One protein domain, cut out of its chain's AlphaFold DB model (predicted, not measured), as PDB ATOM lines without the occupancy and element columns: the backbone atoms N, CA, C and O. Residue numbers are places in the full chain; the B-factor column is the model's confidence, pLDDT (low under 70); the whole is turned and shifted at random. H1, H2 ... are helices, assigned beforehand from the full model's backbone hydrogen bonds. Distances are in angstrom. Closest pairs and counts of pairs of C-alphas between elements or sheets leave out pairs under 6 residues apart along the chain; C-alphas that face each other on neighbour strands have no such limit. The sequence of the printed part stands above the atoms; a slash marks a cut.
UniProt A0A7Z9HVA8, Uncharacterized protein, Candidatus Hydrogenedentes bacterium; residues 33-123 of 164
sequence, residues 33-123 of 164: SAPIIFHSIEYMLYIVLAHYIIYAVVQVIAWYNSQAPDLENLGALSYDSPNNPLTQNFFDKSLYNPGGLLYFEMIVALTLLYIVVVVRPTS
ATOM      1  N   SER A  33      -9.435 -39.395 -67.465       70.94
ATOM      2  CA  SER A  33     -10.780 -39.618 -66.934       70.94
ATOM      3  C   SER A  33     -11.029 -41.089 -66.659       70.94
ATOM      4  O   SER A  33     -11.665 -41.394 -65.662       70.94
ATOM      5  N   ALA A  34     -10.466 -42.001 -67.458       77.06
ATOM      6  CA  ALA A  34     -10.549 -43.438 -67.200       77.06
ATOM      7  C   ALA A  34     -10.140 -43.815 -65.757       77.06
ATOM      8  O   ALA A  34     -10.964 -44.413 -65.066       77.06
ATOM      9  N   PRO A  35      -8.953 -43.430 -65.240       77.75
ATOM     10  CA  PRO A  35      -8.583 -43.761 -63.863       77.75
ATOM     11  C   PRO A  35      -9.485 -43.085 -62.822       77.75
ATOM     12  O   PRO A  35      -9.817 -43.713 -61.822       77.75
ATOM     13  N   ILE A  36      -9.953 -41.857 -63.078       78.19
ATOM     14  CA  ILE A  36     -10.895 -41.150 -62.193       78.19
ATOM     15  C   ILE A  36     -12.247 -41.875 -62.135       78.19
ATOM     16  O   ILE A  36     -12.818 -42.025 -61.057       78.19
ATOM     17  N   ILE A  37     -12.757 -42.353 -63.272       80.56
ATOM     18  CA  ILE A  37     -14.022 -43.091 -63.359       80.56
ATOM     19  C   ILE A  37     -13.900 -44.423 -62.618       80.56
ATOM     20  O   ILE A  37     -14.754 -44.728 -61.791       80.56
ATOM     21  N   PHE A  38     -12.821 -45.183 -62.841       81.00
ATOM     22  CA  PHE A  38     -12.584 -46.427 -62.104       81.00
ATOM     23  C   PHE A  38     -12.475 -46.188 -60.593       81.00
ATOM     24  O   PHE A  38     -13.075 -46.936 -59.826       81.00
ATOM     25  N   HIS A  39     -11.800 -45.116 -60.165       77.88
ATOM     26  CA  HIS A  39     -11.740 -44.718 -58.753       77.88
ATOM     27  C   HIS A  39     -13.093 -44.334 -58.180       77.88
ATOM     28  O   HIS A  39     -13.413 -44.710 -57.059       77.88
ATOM     29  N   SER A  40     -13.899 -43.607 -58.946       81.56
ATOM     30  CA  SER A  40     -15.228 -43.189 -58.504       81.56
ATOM     31  C   SER A  40     -16.147 -44.399 -58.322       81.56
ATOM     32  O   SER A  40     -16.872 -44.470 -57.334       81.56
ATOM     33  N   ILE A  41     -16.078 -45.375 -59.235       85.12
ATOM     34  CA  ILE A  41     -16.831 -46.633 -59.139       85.12
ATOM     35  C   ILE A  41     -16.349 -47.463 -57.944       85.12
ATOM     36  O   ILE A  41     -17.166 -47.925 -57.153       85.12
ATOM     37  N   GLU A  42     -15.036 -47.638 -57.785       84.75
ATOM     38  CA  GLU A  42     -14.452 -48.370 -56.655       84.75
ATOM     39  C   GLU A  42     -14.825 -47.722 -55.312       84.75
ATOM     40  O   GLU A  42     -15.270 -48.406 -54.391       84.75
ATOM     41  N   TYR A  43     -14.742 -46.394 -55.222       83.38
ATOM     42  CA  TYR A  43     -15.164 -45.640 -54.046       83.38
ATOM     43  C   TYR A  43     -16.663 -45.796 -53.762       83.38
ATOM     44  O   TYR A  43     -17.036 -46.035 -52.613       83.38
ATOM     45  N   MET A  44     -17.522 -45.740 -54.788       84.88
ATOM     46  CA  MET A  44     -18.954 -46.022 -54.628       84.88
ATOM     47  C   MET A  44     -19.196 -47.423 -54.061       84.88
ATOM     48  O   MET A  44     -19.987 -47.566 -53.132       84.88
ATOM     49  N   LEU A  45     -18.504 -48.447 -54.571       86.12
ATOM     50  CA  LEU A  45     -18.627 -49.813 -54.054       86.12
ATOM     51  C   LEU A  45     -18.211 -49.901 -52.582       86.12
ATOM     52  O   LEU A  45     -18.894 -50.559 -51.799       86.12
ATOM     53  N   TYR A  46     -17.133 -49.217 -52.188       86.50
ATOM     54  CA  TYR A  46     -16.696 -49.184 -50.793       86.50
ATOM     55  C   TYR A  46     -17.663 -48.443 -49.874       86.50
ATOM     56  O   TYR A  46     -17.922 -48.940 -48.781       86.50
ATOM     57  N   ILE A  47     -18.230 -47.309 -50.300       85.69
ATOM     58  CA  ILE A  47     -19.262 -46.614 -49.515       85.69
ATOM     59  C   ILE A  47     -20.472 -47.521 -49.329       85.69
ATOM     60  O   ILE A  47     -20.933 -47.682 -48.205       85.69
ATOM     61  N   VAL A  48     -20.968 -48.131 -50.410       85.50
ATOM     62  CA  VAL A  48     -22.126 -49.028 -50.339       85.50
ATOM     63  C   VAL A  48     -21.828 -50.173 -49.374       85.50
ATOM     64  O   VAL A  48     -22.607 -50.415 -48.459       85.50
ATOM     65  N   LEU A  49     -20.677 -50.833 -49.506       88.81
ATOM     66  CA  LEU A  49     -20.293 -51.924 -48.612       88.81
ATOM     67  C   LEU A  49     -20.200 -51.472 -47.147       88.81
ATOM     68  O   LEU A  49     -20.738 -52.143 -46.268       88.81
ATOM     69  N   ALA A  50     -19.549 -50.339 -46.880       85.19
ATOM     70  CA  ALA A  50     -19.421 -49.794 -45.531       85.19
ATOM     71  C   ALA A  50     -20.785 -49.441 -44.926       85.19
ATOM     72  O   ALA A  50     -21.033 -49.765 -43.766       85.19
ATOM     73  N   HIS A  51     -21.682 -48.861 -45.726       85.62
ATOM     74  CA  HIS A  51     -23.060 -48.562 -45.339       85.62
ATOM     75  C   HIS A  51     -23.815 -49.825 -44.922       85.62
ATOM     76  O   HIS A  51     -24.400 -49.872 -43.845       85.62
ATOM     77  N   TYR A  52     -23.727 -50.897 -45.717       86.81
ATOM     78  CA  TYR A  52     -24.334 -52.188 -45.372       86.81
ATOM     79  C   TYR A  52     -23.752 -52.797 -44.090       86.81
ATOM     80  O   TYR A  52     -24.501 -53.368 -43.298       86.81
ATOM     81  N   ILE A  53     -22.439 -52.681 -43.874       88.50
ATOM     82  CA  ILE A  53     -21.785 -53.183 -42.658       88.50
ATOM     83  C   ILE A  53     -22.266 -52.403 -41.431       88.50
ATOM     84  O   ILE A  53     -22.659 -53.019 -40.442       88.50
ATOM     85  N   ILE A  54     -22.267 -51.068 -41.492       86.00
ATOM     86  CA  ILE A  54     -22.731 -50.213 -40.390       86.00
ATOM     87  C   ILE A  54     -24.202 -50.496 -40.099       86.00
ATOM     88  O   ILE A  54     -24.554 -50.748 -38.950       86.00
ATOM     89  N   TYR A  55     -25.035 -50.561 -41.136       83.50
ATOM     90  CA  TYR A  55     -26.443 -50.914 -41.007       83.50
ATOM     91  C   TYR A  55     -26.640 -52.277 -40.324       83.50
ATOM     92  O   TYR A  55     -27.444 -52.393 -39.402       83.50
ATOM     93  N   ALA A  56     -25.876 -53.304 -40.715       84.44
ATOM     94  CA  ALA A  56     -25.945 -54.619 -40.082       84.44
ATOM     95  C   ALA A  56     -25.540 -54.573 -38.598       84.44
ATOM     96  O   ALA A  56     -26.205 -55.182 -37.762       84.44
ATOM     97  N   VAL A  57     -24.486 -53.826 -38.254       84.75
ATOM     98  CA  VAL A  57     -24.048 -53.643 -36.861       84.75
ATOM     99  C   VAL A  57     -25.116 -52.920 -36.039       84.75
ATOM    100  O   VAL A  57     -25.450 -53.373 -34.946       84.75
ATOM    101  N   VAL A  58     -25.690 -51.839 -36.570       82.94
ATOM    102  CA  VAL A  58     -26.762 -51.082 -35.909       82.94
ATOM    103  C   VAL A  58     -27.988 -51.963 -35.678       82.94
ATOM    104  O   VAL A  58     -28.531 -51.951 -34.578       82.94
ATOM    105  N   GLN A  59     -28.376 -52.788 -36.655       82.00
ATOM    106  CA  GLN A  59     -29.486 -53.731 -36.502       82.00
ATOM    107  C   GLN A  59     -29.225 -54.782 -35.417       82.00
ATOM    108  O   GLN A  59     -30.119 -55.098 -34.637       82.00
ATOM    109  N   VAL A  60     -27.997 -55.300 -35.313       83.56
ATOM    110  CA  VAL A  60     -27.628 -56.237 -34.236       83.56
ATOM    111  C   VAL A  60     -27.695 -55.557 -32.867       83.56
ATOM    112  O   VAL A  60     -28.198 -56.157 -31.918       83.56
ATOM    113  N   ILE A  61     -27.238 -54.306 -32.758       82.12
ATOM    114  CA  ILE A  61     -27.313 -53.524 -31.514       82.12
ATOM    115  C   ILE A  61     -28.772 -53.231 -31.144       82.12
ATOM    116  O   ILE A  61     -29.159 -53.421 -29.992       82.12
ATOM    117  N   ALA A  62     -29.594 -52.812 -32.109       77.12
ATOM    118  CA  ALA A  62     -31.017 -52.551 -31.904       77.12
ATOM    119  C   ALA A  62     -31.759 -53.823 -31.463       77.12
ATOM    120  O   ALA A  62     -32.512 -53.801 -30.488       77.12
ATOM    121  N   TRP A  63     -31.479 -54.953 -32.118       81.44
ATOM    122  CA  TRP A  63     -32.007 -56.254 -31.724       81.44
ATOM    123  C   TRP A  63     -31.579 -56.638 -30.304       81.44
ATOM    124  O   TRP A  63     -32.427 -57.028 -29.505       81.44
ATOM    125  N   TYR A  64     -30.302 -56.478 -29.952       80.56
ATOM    126  CA  TYR A  64     -29.817 -56.767 -28.600       80.56
ATOM    127  C   TYR A  64     -30.512 -55.900 -27.541       80.56
ATOM    128  O   TYR A  64     -30.983 -56.424 -26.533       80.56
ATOM    129  N   ASN A  65     -30.658 -54.597 -27.799       74.38
ATOM    130  CA  ASN A  65     -31.354 -53.677 -26.897       74.38
ATOM    131  C   ASN A  65     -32.827 -54.064 -26.705       74.38
ATOM    132  O   ASN A  65     -33.332 -53.964 -25.592       74.38
ATOM    133  N   SER A  66     -33.499 -54.573 -27.745       72.56
ATOM    134  CA  SER A  66     -34.890 -55.044 -27.635       72.56
ATOM    135  C   SER A  66     -35.062 -56.260 -26.713       72.56
ATOM    136  O   SER A  66     -36.152 -56.491 -26.197       72.56
ATOM    137  N   GLN A  67     -33.996 -57.038 -26.493       76.81
ATOM    138  CA  GLN A  67     -34.006 -58.216 -25.620       76.81
ATOM    139  C   GLN A  67     -33.636 -57.890 -24.163       76.81
ATOM    140  O   GLN A  67     -33.793 -58.748 -23.296       76.81
ATOM    141  N   ALA A  68     -33.136 -56.682 -23.878       70.38
ATOM    142  CA  ALA A  68     -32.665 -56.266 -22.558       70.38
ATOM    143  C   ALA A  68     -33.654 -55.270 -21.908       70.38
ATOM    144  O   ALA A  68     -33.505 -54.060 -22.084       70.38
ATOM    145  N   PRO A  69     -34.656 -55.745 -21.138       59.03
ATOM    146  CA  PRO A  69     -35.762 -54.913 -20.641       59.03
ATOM    147  C   PRO A  69     -35.347 -53.790 -19.671       59.03
ATOM    148  O   PRO A  69     -36.092 -52.830 -19.496       59.03
ATOM    149  N   ASP A  70     -34.155 -53.851 -19.072       58.88
ATOM    150  CA  ASP A  70     -33.701 -52.850 -18.092       58.88
ATOM    151  C   ASP A  70     -33.100 -51.575 -18.720       58.88
ATOM    152  O   ASP A  70     -32.892 -50.577 -18.026       58.88
ATOM    153  N   LEU A  71     -32.829 -51.568 -20.031       55.88
ATOM    154  CA  LEU A  71     -32.216 -50.426 -20.731       55.88
ATOM    155  C   LEU A  71     -33.217 -49.318 -21.091       55.88
ATOM    156  O   LEU A  71     -32.820 -48.164 -21.266       55.88
ATOM    157  N   GLU A  72     -34.513 -49.631 -21.129       54.25
ATOM    158  CA  GLU A  72     -35.581 -48.671 -21.441       54.25
ATOM    159  C   GLU A  72     -35.670 -47.550 -20.381       54.25
ATOM    160  O   GLU A  72     -35.920 -46.391 -20.707       54.25
ATOM    161  N   ASN A  73     -35.317 -47.854 -19.123       51.84
ATOM    162  CA  ASN A  73     -35.281 -46.887 -18.015       51.84
ATOM    163  C   ASN A  73     -34.020 -45.998 -17.986       51.84
ATOM    164  O   ASN A  73     -33.985 -45.007 -17.259       51.84
ATOM    165  N   LEU A  74     -32.984 -46.325 -18.769       54.00
ATOM    166  CA  LEU A  74     -31.715 -45.581 -18.841       54.00
ATOM    167  C   LEU A  74     -31.656 -44.597 -20.022       54.00
ATOM    168  O   LEU A  74     -30.603 -44.025 -20.302       54.00
ATOM    169  N   GLY A  75     -32.783 -44.374 -20.705       52.53
ATOM    170  CA  GLY A  75     -32.843 -43.512 -21.884       52.53
ATOM    171  C   GLY A  75     -32.260 -44.173 -23.132       52.53
ATOM    172  O   GLY A  75     -31.736 -43.472 -24.001       52.53
ATOM    173  N   ALA A  76     -32.318 -45.510 -23.223       54.41
ATOM    174  CA  ALA A  76     -31.952 -46.215 -24.442       54.41
ATOM    175  C   ALA A  76     -32.782 -45.672 -25.609       54.41
ATOM    176  O   ALA A  76     -34.012 -45.723 -25.618       54.41
ATOM    177  N   LEU A  77     -32.075 -45.098 -26.578       55.91
ATOM    178  CA  LEU A  77     -32.651 -44.549 -27.793       55.91
ATOM    179  C   LEU A  77     -33.350 -45.689 -28.536       55.91
ATOM    180  O   LEU A  77     -32.689 -46.591 -29.049       55.91
ATOM    181  N   SER A  78     -34.683 -45.651 -28.562       57.06
ATOM    182  CA  SER A  78     -35.494 -46.475 -29.454       57.06
ATOM    183  C   SER A  78     -35.100 -46.119 -30.888       57.06
ATOM    184  O   SER A  78     -35.521 -45.100 -31.434       57.06
ATOM    185  N   TYR A  79     -34.173 -46.895 -31.449       60.84
ATOM    186  CA  TYR A  79     -33.729 -46.757 -32.827       60.84
ATOM    187  C   TYR A  79     -34.663 -47.591 -33.693       60.84
ATOM    188  O   TYR A  79     -34.521 -48.813 -33.771       60.84
ATOM    189  N   ASP A  80     -35.636 -46.934 -34.320       61.84
ATOM    190  CA  ASP A  80     -36.492 -47.573 -35.312       61.84
ATOM    191  C   ASP A  80     -35.710 -47.678 -36.627       61.84
ATOM    192  O   ASP A  80     -35.651 -46.744 -37.430       61.84
ATOM    193  N   SER A  81     -34.989 -48.791 -36.793       60.44
ATOM    194  CA  SER A  81     -34.146 -48.986 -37.967       60.44
ATOM    195  C   SER A  81     -35.010 -49.129 -39.221       60.44
ATOM    196  O   SER A  81     -35.874 -50.008 -39.264       60.44
ATOM    197  N   PRO A  82     -34.722 -48.379 -40.302       63.59
ATOM    198  CA  PRO A  82     -35.315 -48.618 -41.612       63.59
ATOM    199  C   PRO A  82     -35.221 -50.093 -42.005       63.59
ATOM    200  O   PRO A  82     -34.180 -50.701 -41.802       63.59
ATOM    201  N   ASN A  83     -36.257 -50.657 -42.636       66.12
ATOM    202  CA  ASN A  83     -36.239 -52.056 -43.095       66.12
ATOM    203  C   ASN A  83     -35.254 -52.322 -44.246       66.12
ATOM    204  O   ASN A  83     -34.953 -53.476 -44.554       66.12
ATOM    205  N   ASN A  84     -34.783 -51.279 -44.933       67.75
ATOM    206  CA  ASN A  84     -33.908 -51.432 -46.086       67.75
ATOM    207  C   ASN A  84     -32.909 -50.265 -46.175       67.75
ATOM    208  O   ASN A  84     -33.337 -49.107 -46.204       67.75
ATOM    209  N   PRO A  85     -31.598 -50.555 -46.262       66.62
ATOM    210  CA  PRO A  85     -30.544 -49.543 -46.225       66.62
ATOM    211  C   PRO A  85     -30.475 -48.636 -47.462       66.62
ATOM    212  O   PRO A  85     -29.832 -47.592 -47.386       66.62
ATOM    213  N   LEU A  86     -31.096 -49.008 -48.592       66.94
ATOM    214  CA  LEU A  86     -30.991 -48.254 -49.855       66.94
ATOM    215  C   LEU A  86     -32.282 -47.556 -50.307       66.94
ATOM    216  O   LEU A  86     -32.227 -46.722 -51.208       66.94
ATOM    217  N   THR A  87     -33.447 -47.916 -49.762       57.44
ATOM    218  CA  THR A  87     -34.738 -47.479 -50.336       57.44
ATOM    219  C   THR A  87     -35.384 -46.300 -49.627       57.44
ATOM    220  O   THR A  87     -36.382 -45.785 -50.127       57.44
ATOM    221  N   GLN A  88     -34.862 -45.868 -48.481       59.38
ATOM    222  CA  GLN A  88     -35.345 -44.659 -47.817       59.38
ATOM    223  C   GLN A  88     -34.480 -43.460 -48.207       59.38
ATOM    224  O   GLN A  88     -33.307 -43.615 -48.542       59.38
ATOM    225  N   ASN A  89     -35.081 -42.268 -48.227       62.84
ATOM    226  CA  ASN A  89     -34.403 -41.023 -48.576       62.84
ATOM    227  C   ASN A  89     -33.160 -40.841 -47.693       62.84
ATOM    228  O   ASN A  89     -33.275 -40.378 -46.567       62.84
ATOM    229  N   PHE A  90     -31.972 -41.142 -48.223       62.19
ATOM    230  CA  PHE A  90     -30.687 -40.935 -47.536       62.19
ATOM    231  C   PHE A  90     -30.501 -39.478 -47.070       62.19
ATOM    232  O   PHE A  90     -29.776 -39.185 -46.128       62.19
ATOM    233  N   PHE A  91     -31.190 -38.541 -47.726       63.91
ATOM    234  CA  PHE A  91     -31.183 -37.122 -47.376       63.91
ATOM    235  C   PHE A  91     -32.142 -36.747 -46.241       63.91
ATOM    236  O   PHE A  91     -32.086 -35.614 -45.754       63.91
ATOM    237  N   ASP A  92     -33.018 -37.655 -45.817       70.06
ATOM    238  CA  ASP A  92     -33.952 -37.398 -44.733       70.06
ATOM    239  C   ASP A  92     -33.267 -37.612 -43.379       70.06
ATOM    240  O   ASP A  92     -33.163 -38.719 -42.852       70.06
ATOM    241  N   LYS A  93     -32.791 -36.505 -42.808       68.25
ATOM    242  CA  LYS A  93     -32.110 -36.475 -41.507       68.25
ATOM    243  C   LYS A  93     -32.988 -36.969 -40.357       68.25
ATOM    244  O   LYS A  93     -32.442 -37.312 -39.314       68.25
ATOM    245  N   SER A  94     -34.312 -36.996 -40.524       69.56
ATOM    246  CA  SER A  94     -35.227 -37.475 -39.483       69.56
ATOM    247  C   SER A  94     -35.099 -38.981 -39.232       69.56
ATOM    248  O   SER A  94     -35.342 -39.429 -38.115       69.56
ATOM    249  N   LEU A  95     -34.632 -39.736 -40.233       65.75
ATOM    250  CA  LEU A  95     -34.377 -41.175 -40.139       65.75
ATOM    251  C   LEU A  95     -33.087 -41.502 -39.370       65.75
ATOM    252  O   LEU A  95     -32.879 -42.639 -38.959       65.75
ATOM    253  N   TYR A  96     -32.226 -40.509 -39.146       63.41
ATOM    254  CA  TYR A  96     -30.975 -40.656 -38.410       63.41
ATOM    255  C   TYR A  96     -31.170 -40.162 -36.980       63.41
ATOM    256  O   TYR A  96     -30.735 -39.067 -36.620       63.41
ATOM    257  N   ASN A  97     -31.847 -40.958 -36.155       66.38
ATOM    258  CA  ASN A  97     -32.021 -40.654 -34.740       66.38
ATOM    259  C   ASN A  97     -31.417 -41.772 -33.883       66.38
ATOM    260  O   ASN A  97     -32.019 -42.834 -33.814       66.38
ATOM    261  N   PRO A  98     -30.257 -41.576 -33.232       70.69
ATOM    262  CA  PRO A  98     -29.594 -40.298 -32.973       70.69
ATOM    263  C   PRO A  98     -28.808 -39.748 -34.170       70.69
ATOM    264  O   PRO A  98     -28.106 -40.480 -34.868       70.69
ATOM    265  N   GLY A  99     -28.808 -38.418 -34.322       72.56
ATOM    266  CA  GLY A  99     -28.077 -37.724 -35.395       72.56
ATOM    267  C   GLY A  99     -26.561 -37.963 -35.393       72.56
ATOM    268  O   GLY A  99     -25.904 -37.762 -36.411       72.56
ATOM    269  N   GLY A 100     -26.003 -38.451 -34.277       77.19
ATOM    270  CA  GLY A 100     -24.609 -38.891 -34.172       77.19
ATOM    271  C   GLY A 100     -24.226 -39.972 -35.188       77.19
ATOM    272  O   GLY A 100     -23.091 -39.971 -35.667       77.19
ATOM    273  N   LEU A 101     -25.170 -40.840 -35.569       78.69
ATOM    274  CA  LEU A 101     -24.923 -41.921 -36.525       78.69
ATOM    275  C   LEU A 101     -24.560 -41.379 -37.916       78.69
ATOM    276  O   LEU A 101     -23.596 -41.842 -38.522       78.69
ATOM    277  N   LEU A 102     -25.250 -40.330 -38.373       78.50
ATOM    278  CA  LEU A 102     -24.962 -39.686 -39.656       78.50
ATOM    279  C   LEU A 102     -23.549 -39.084 -39.681       78.50
ATOM    280  O   LEU A 102     -22.819 -39.231 -40.660       78.50
ATOM    281  N   TYR A 103     -23.133 -38.414 -38.600       82.69
ATOM    282  CA  TYR A 103     -21.780 -37.852 -38.510       82.69
ATOM    283  C   TYR A 103     -20.710 -38.945 -38.510       82.69
ATOM    284  O   TYR A 103     -19.663 -38.775 -39.135       82.69
ATOM    285  N   PHE A 104     -20.977 -40.075 -37.853       83.50
ATOM    286  CA  PHE A 104     -20.088 -41.230 -37.872       83.50
ATOM    287  C   PHE A 104     -19.944 -41.817 -39.284       83.50
ATOM    288  O   PHE A 104     -18.819 -41.990 -39.754       83.50
ATOM    289  N   GLU A 105     -21.052 -42.039 -39.997       81.19
ATOM    290  CA  GLU A 105     -21.032 -42.499 -41.395       81.19
ATOM    291  C   GLU A 105     -20.250 -41.538 -42.300       81.19
ATOM    292  O   GLU A 105     -19.426 -41.976 -43.104       81.19
ATOM    293  N   MET A 106     -20.425 -40.225 -42.119       82.88
ATOM    294  CA  MET A 106     -19.670 -39.209 -42.857       82.88
ATOM    295  C   MET A 106     -18.162 -39.285 -42.583       82.88
ATOM    296  O   MET A 106     -17.364 -39.177 -43.515       82.88
ATOM    297  N   ILE A 107     -17.746 -39.506 -41.332       89.50
ATOM    298  CA  ILE A 107     -16.328 -39.687 -40.977       89.50
ATOM    299  C   ILE A 107     -15.764 -40.953 -41.633       89.50
ATOM    300  O   ILE A 107     -14.663 -40.919 -42.191       89.50
ATOM    301  N   VAL A 108     -16.513 -42.059 -41.617       88.00
ATOM    302  CA  VAL A 108     -16.115 -43.312 -42.280       88.00
ATOM    303  C   VAL A 108     -15.994 -43.110 -43.792       88.00
ATOM    304  O   VAL A 108     -14.982 -43.498 -44.378       88.00
ATOM    305  N   ALA A 109     -16.957 -42.436 -44.423       83.25
ATOM    306  CA  ALA A 109     -16.935 -42.136 -45.854       83.25
ATOM    307  C   ALA A 109     -15.733 -41.262 -46.254       83.25
ATOM    308  O   ALA A 109     -15.090 -41.530 -47.276       83.25
ATOM    309  N   LEU A 110     -15.387 -40.257 -45.442       87.75
ATOM    310  CA  LEU A 110     -14.201 -39.415 -45.643       87.75
ATOM    311  C   LEU A 110     -12.897 -40.190 -45.426       87.75
ATOM    312  O   LEU A 110     -11.936 -40.006 -46.172       87.75
ATOM    313  N   THR A 111     -12.866 -41.090 -44.443       89.50
ATOM    314  CA  THR A 111     -11.703 -41.949 -44.180       89.50
ATOM    315  C   THR A 111     -11.463 -42.907 -45.345       89.50
ATOM    316  O   THR A 111     -10.334 -43.037 -45.816       89.50
ATOM    317  N   LEU A 112     -12.522 -43.526 -45.878       86.62
ATOM    318  CA  LEU A 112     -12.439 -44.358 -47.080       86.62
ATOM    319  C   LEU A 112     -11.985 -43.553 -48.299       86.62
ATOM    320  O   LEU A 112     -11.152 -44.039 -49.060       86.62
ATOM    321  N   LEU A 113     -12.468 -42.317 -48.461       84.81
ATOM    322  CA  LEU A 113     -12.023 -41.435 -49.542       84.81
ATOM    323  C   LEU A 113     -10.519 -41.170 -49.443       84.81
ATOM    324  O   LEU A 113      -9.803 -41.296 -50.433       84.81
ATOM    325  N   TYR A 114     -10.035 -40.857 -48.240       86.00
ATOM    326  CA  TYR A 114      -8.613 -40.658 -47.983       86.00
ATOM    327  C   TYR A 114      -7.795 -41.915 -48.308       86.00
ATOM    328  O   TYR A 114      -6.776 -41.821 -48.988       86.00
ATOM    329  N   ILE A 115      -8.250 -43.101 -47.891       83.44
ATOM    330  CA  ILE A 115      -7.562 -44.369 -48.179       83.44
ATOM    331  C   ILE A 115      -7.500 -44.630 -49.690       83.44
ATOM    332  O   ILE A 115      -6.427 -44.930 -50.213       83.44
ATOM    333  N   VAL A 116      -8.619 -44.482 -50.402       81.50
ATOM    334  CA  VAL A 116      -8.676 -44.721 -51.853       81.50
ATOM    335  C   VAL A 116      -7.777 -43.742 -52.608       81.50
ATOM    336  O   VAL A 116      -7.030 -44.162 -53.484       81.50
ATOM    337  N   VAL A 117      -7.796 -42.457 -52.246       79.00
ATOM    338  CA  VAL A 117      -7.039 -41.415 -52.959       79.00
ATOM    339  C   VAL A 117      -5.548 -41.417 -52.602       79.00
ATOM    340  O   VAL A 117      -4.713 -41.225 -53.485       79.00
ATOM    341  N   VAL A 118      -5.197 -41.602 -51.325       80.81
ATOM    342  CA  VAL A 118      -3.824 -41.400 -50.824       80.81
ATOM    343  C   VAL A 118      -3.065 -42.711 -50.670       80.81
ATOM    344  O   VAL A 118      -1.915 -42.808 -51.091       80.81
ATOM    345  N   VAL A 119      -3.685 -43.725 -50.062       80.31
ATOM    346  CA  VAL A 119      -3.005 -44.994 -49.739       80.31
ATOM    347  C   VAL A 119      -2.902 -45.894 -50.966       80.31
ATOM    348  O   VAL A 119      -2.000 -46.728 -51.049       80.31
ATOM    349  N   ARG A 120      -3.783 -45.700 -51.951       70.44
ATOM    350  CA  ARG A 120      -3.803 -46.474 -53.189       70.44
ATOM    351  C   ARG A 120      -3.437 -45.606 -54.398       70.44
ATOM    352  O   ARG A 120      -4.259 -45.425 -55.293       70.44
ATOM    353  N   PRO A 121      -2.195 -45.082 -54.479       61.81
ATOM    354  CA  PRO A 121      -1.760 -44.393 -55.677       61.81
ATOM    355  C   PRO A 121      -1.835 -45.390 -56.820       61.81
ATOM    356  O   PRO A 121      -1.201 -46.450 -56.816       61.81
ATOM    357  N   THR A 122      -2.671 -45.072 -57.792       58.28
ATOM    358  CA  THR A 122      -2.871 -45.937 -58.931       58.28
ATOM    359  C   THR A 122      -1.557 -46.109 -59.658       58.28
ATOM    360  O   THR A 122      -1.057 -45.174 -60.290       58.28
ATOM    361  N   SER A 123      -1.017 -47.320 -59.622       55.75
ATOM    362  CA  SER A 123       0.034 -47.728 -60.541       55.75
ATOM    363  C   SER A 123      -0.575 -47.916 -61.939       55.75
ATOM    364  O   SER A 123      -0.565 -48.995 -62.516       55.75
TER     365      SER A 123
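AT A GLANCE: This is residues 33 to 123 of the 164 residues of an uncharacterized protein of Candidatus Hydrogenedentes bacterium (UniProt A0A7Z9HVA8). What is the main picture? One long helix, H1, runs along the length of the domain, and a shorter helix, H3, packs against part of it, running back the opposite way. Beyond the far end of H1, the short H2 turns across and sticks out, and a long loop, residues 75 to 99, returns from there to H3. What is it made of, and how large? The printed part has 91 residues with three named helices, in the order H1, H2, H3, and no named strand, so the class is all helix. The whole is loose, with a radius of gyration of the C-alphas of 16.6 A, and a rod in outline, spanning 55 by 25 by 18 A.

HOW THE PARTS SIT: What does the first helix touch? H1, residues 33 to 67, touches H3, residues 100 to 119, with its residues 39 to 54 alone. Their closest C-alphas, those of Ile 47 and Ala 109, are 6.2 A apart. They run opposite ways at a shallow tilt of 34 degrees, only just short of steep. Where is H2, residues 69 to 74? It is close to H1 but not clearly touching, about perpendicular at 74 degrees, with the closest C-alphas, those of Asn 65 and Leu 71, 7.0 A apart. H2 and H3 are apart. What do the backbones show? Every O i to N i+4 pair is within hydrogen-bond range in H1 and H3; in H2 it is 0 of 2, beside 1 of 3 O i to N i+3 pairs.

IN THESE COORDINATES: Where does H1 run? From C-alpha 33 at (-10.780, -39.618, -66.934) to C-alpha 67 at (-34.006, -58.216, -25.620), it is 50.9 A long. What follows? H2 measures 10.3 A, and H3 measures 27.3 A, ending at C-alpha 119 at (-3.005, -44.994, -49.739).

THE WHOLE: How far does it reach? The two C-alphas farthest apart, those of Ser 33 and Asp 70, are 55.6 A apart; residues 67 to 75 stand free. How is it linked? The printed part has no cut; the link from H1 to H2 is tight and that from H2 to H3 is long, with 25 residues. Where is confidence low? pLDDT is under 70 at residues 69 to 91, 93 to 97 and 121 to 123; the mean of the printed part is 74.5.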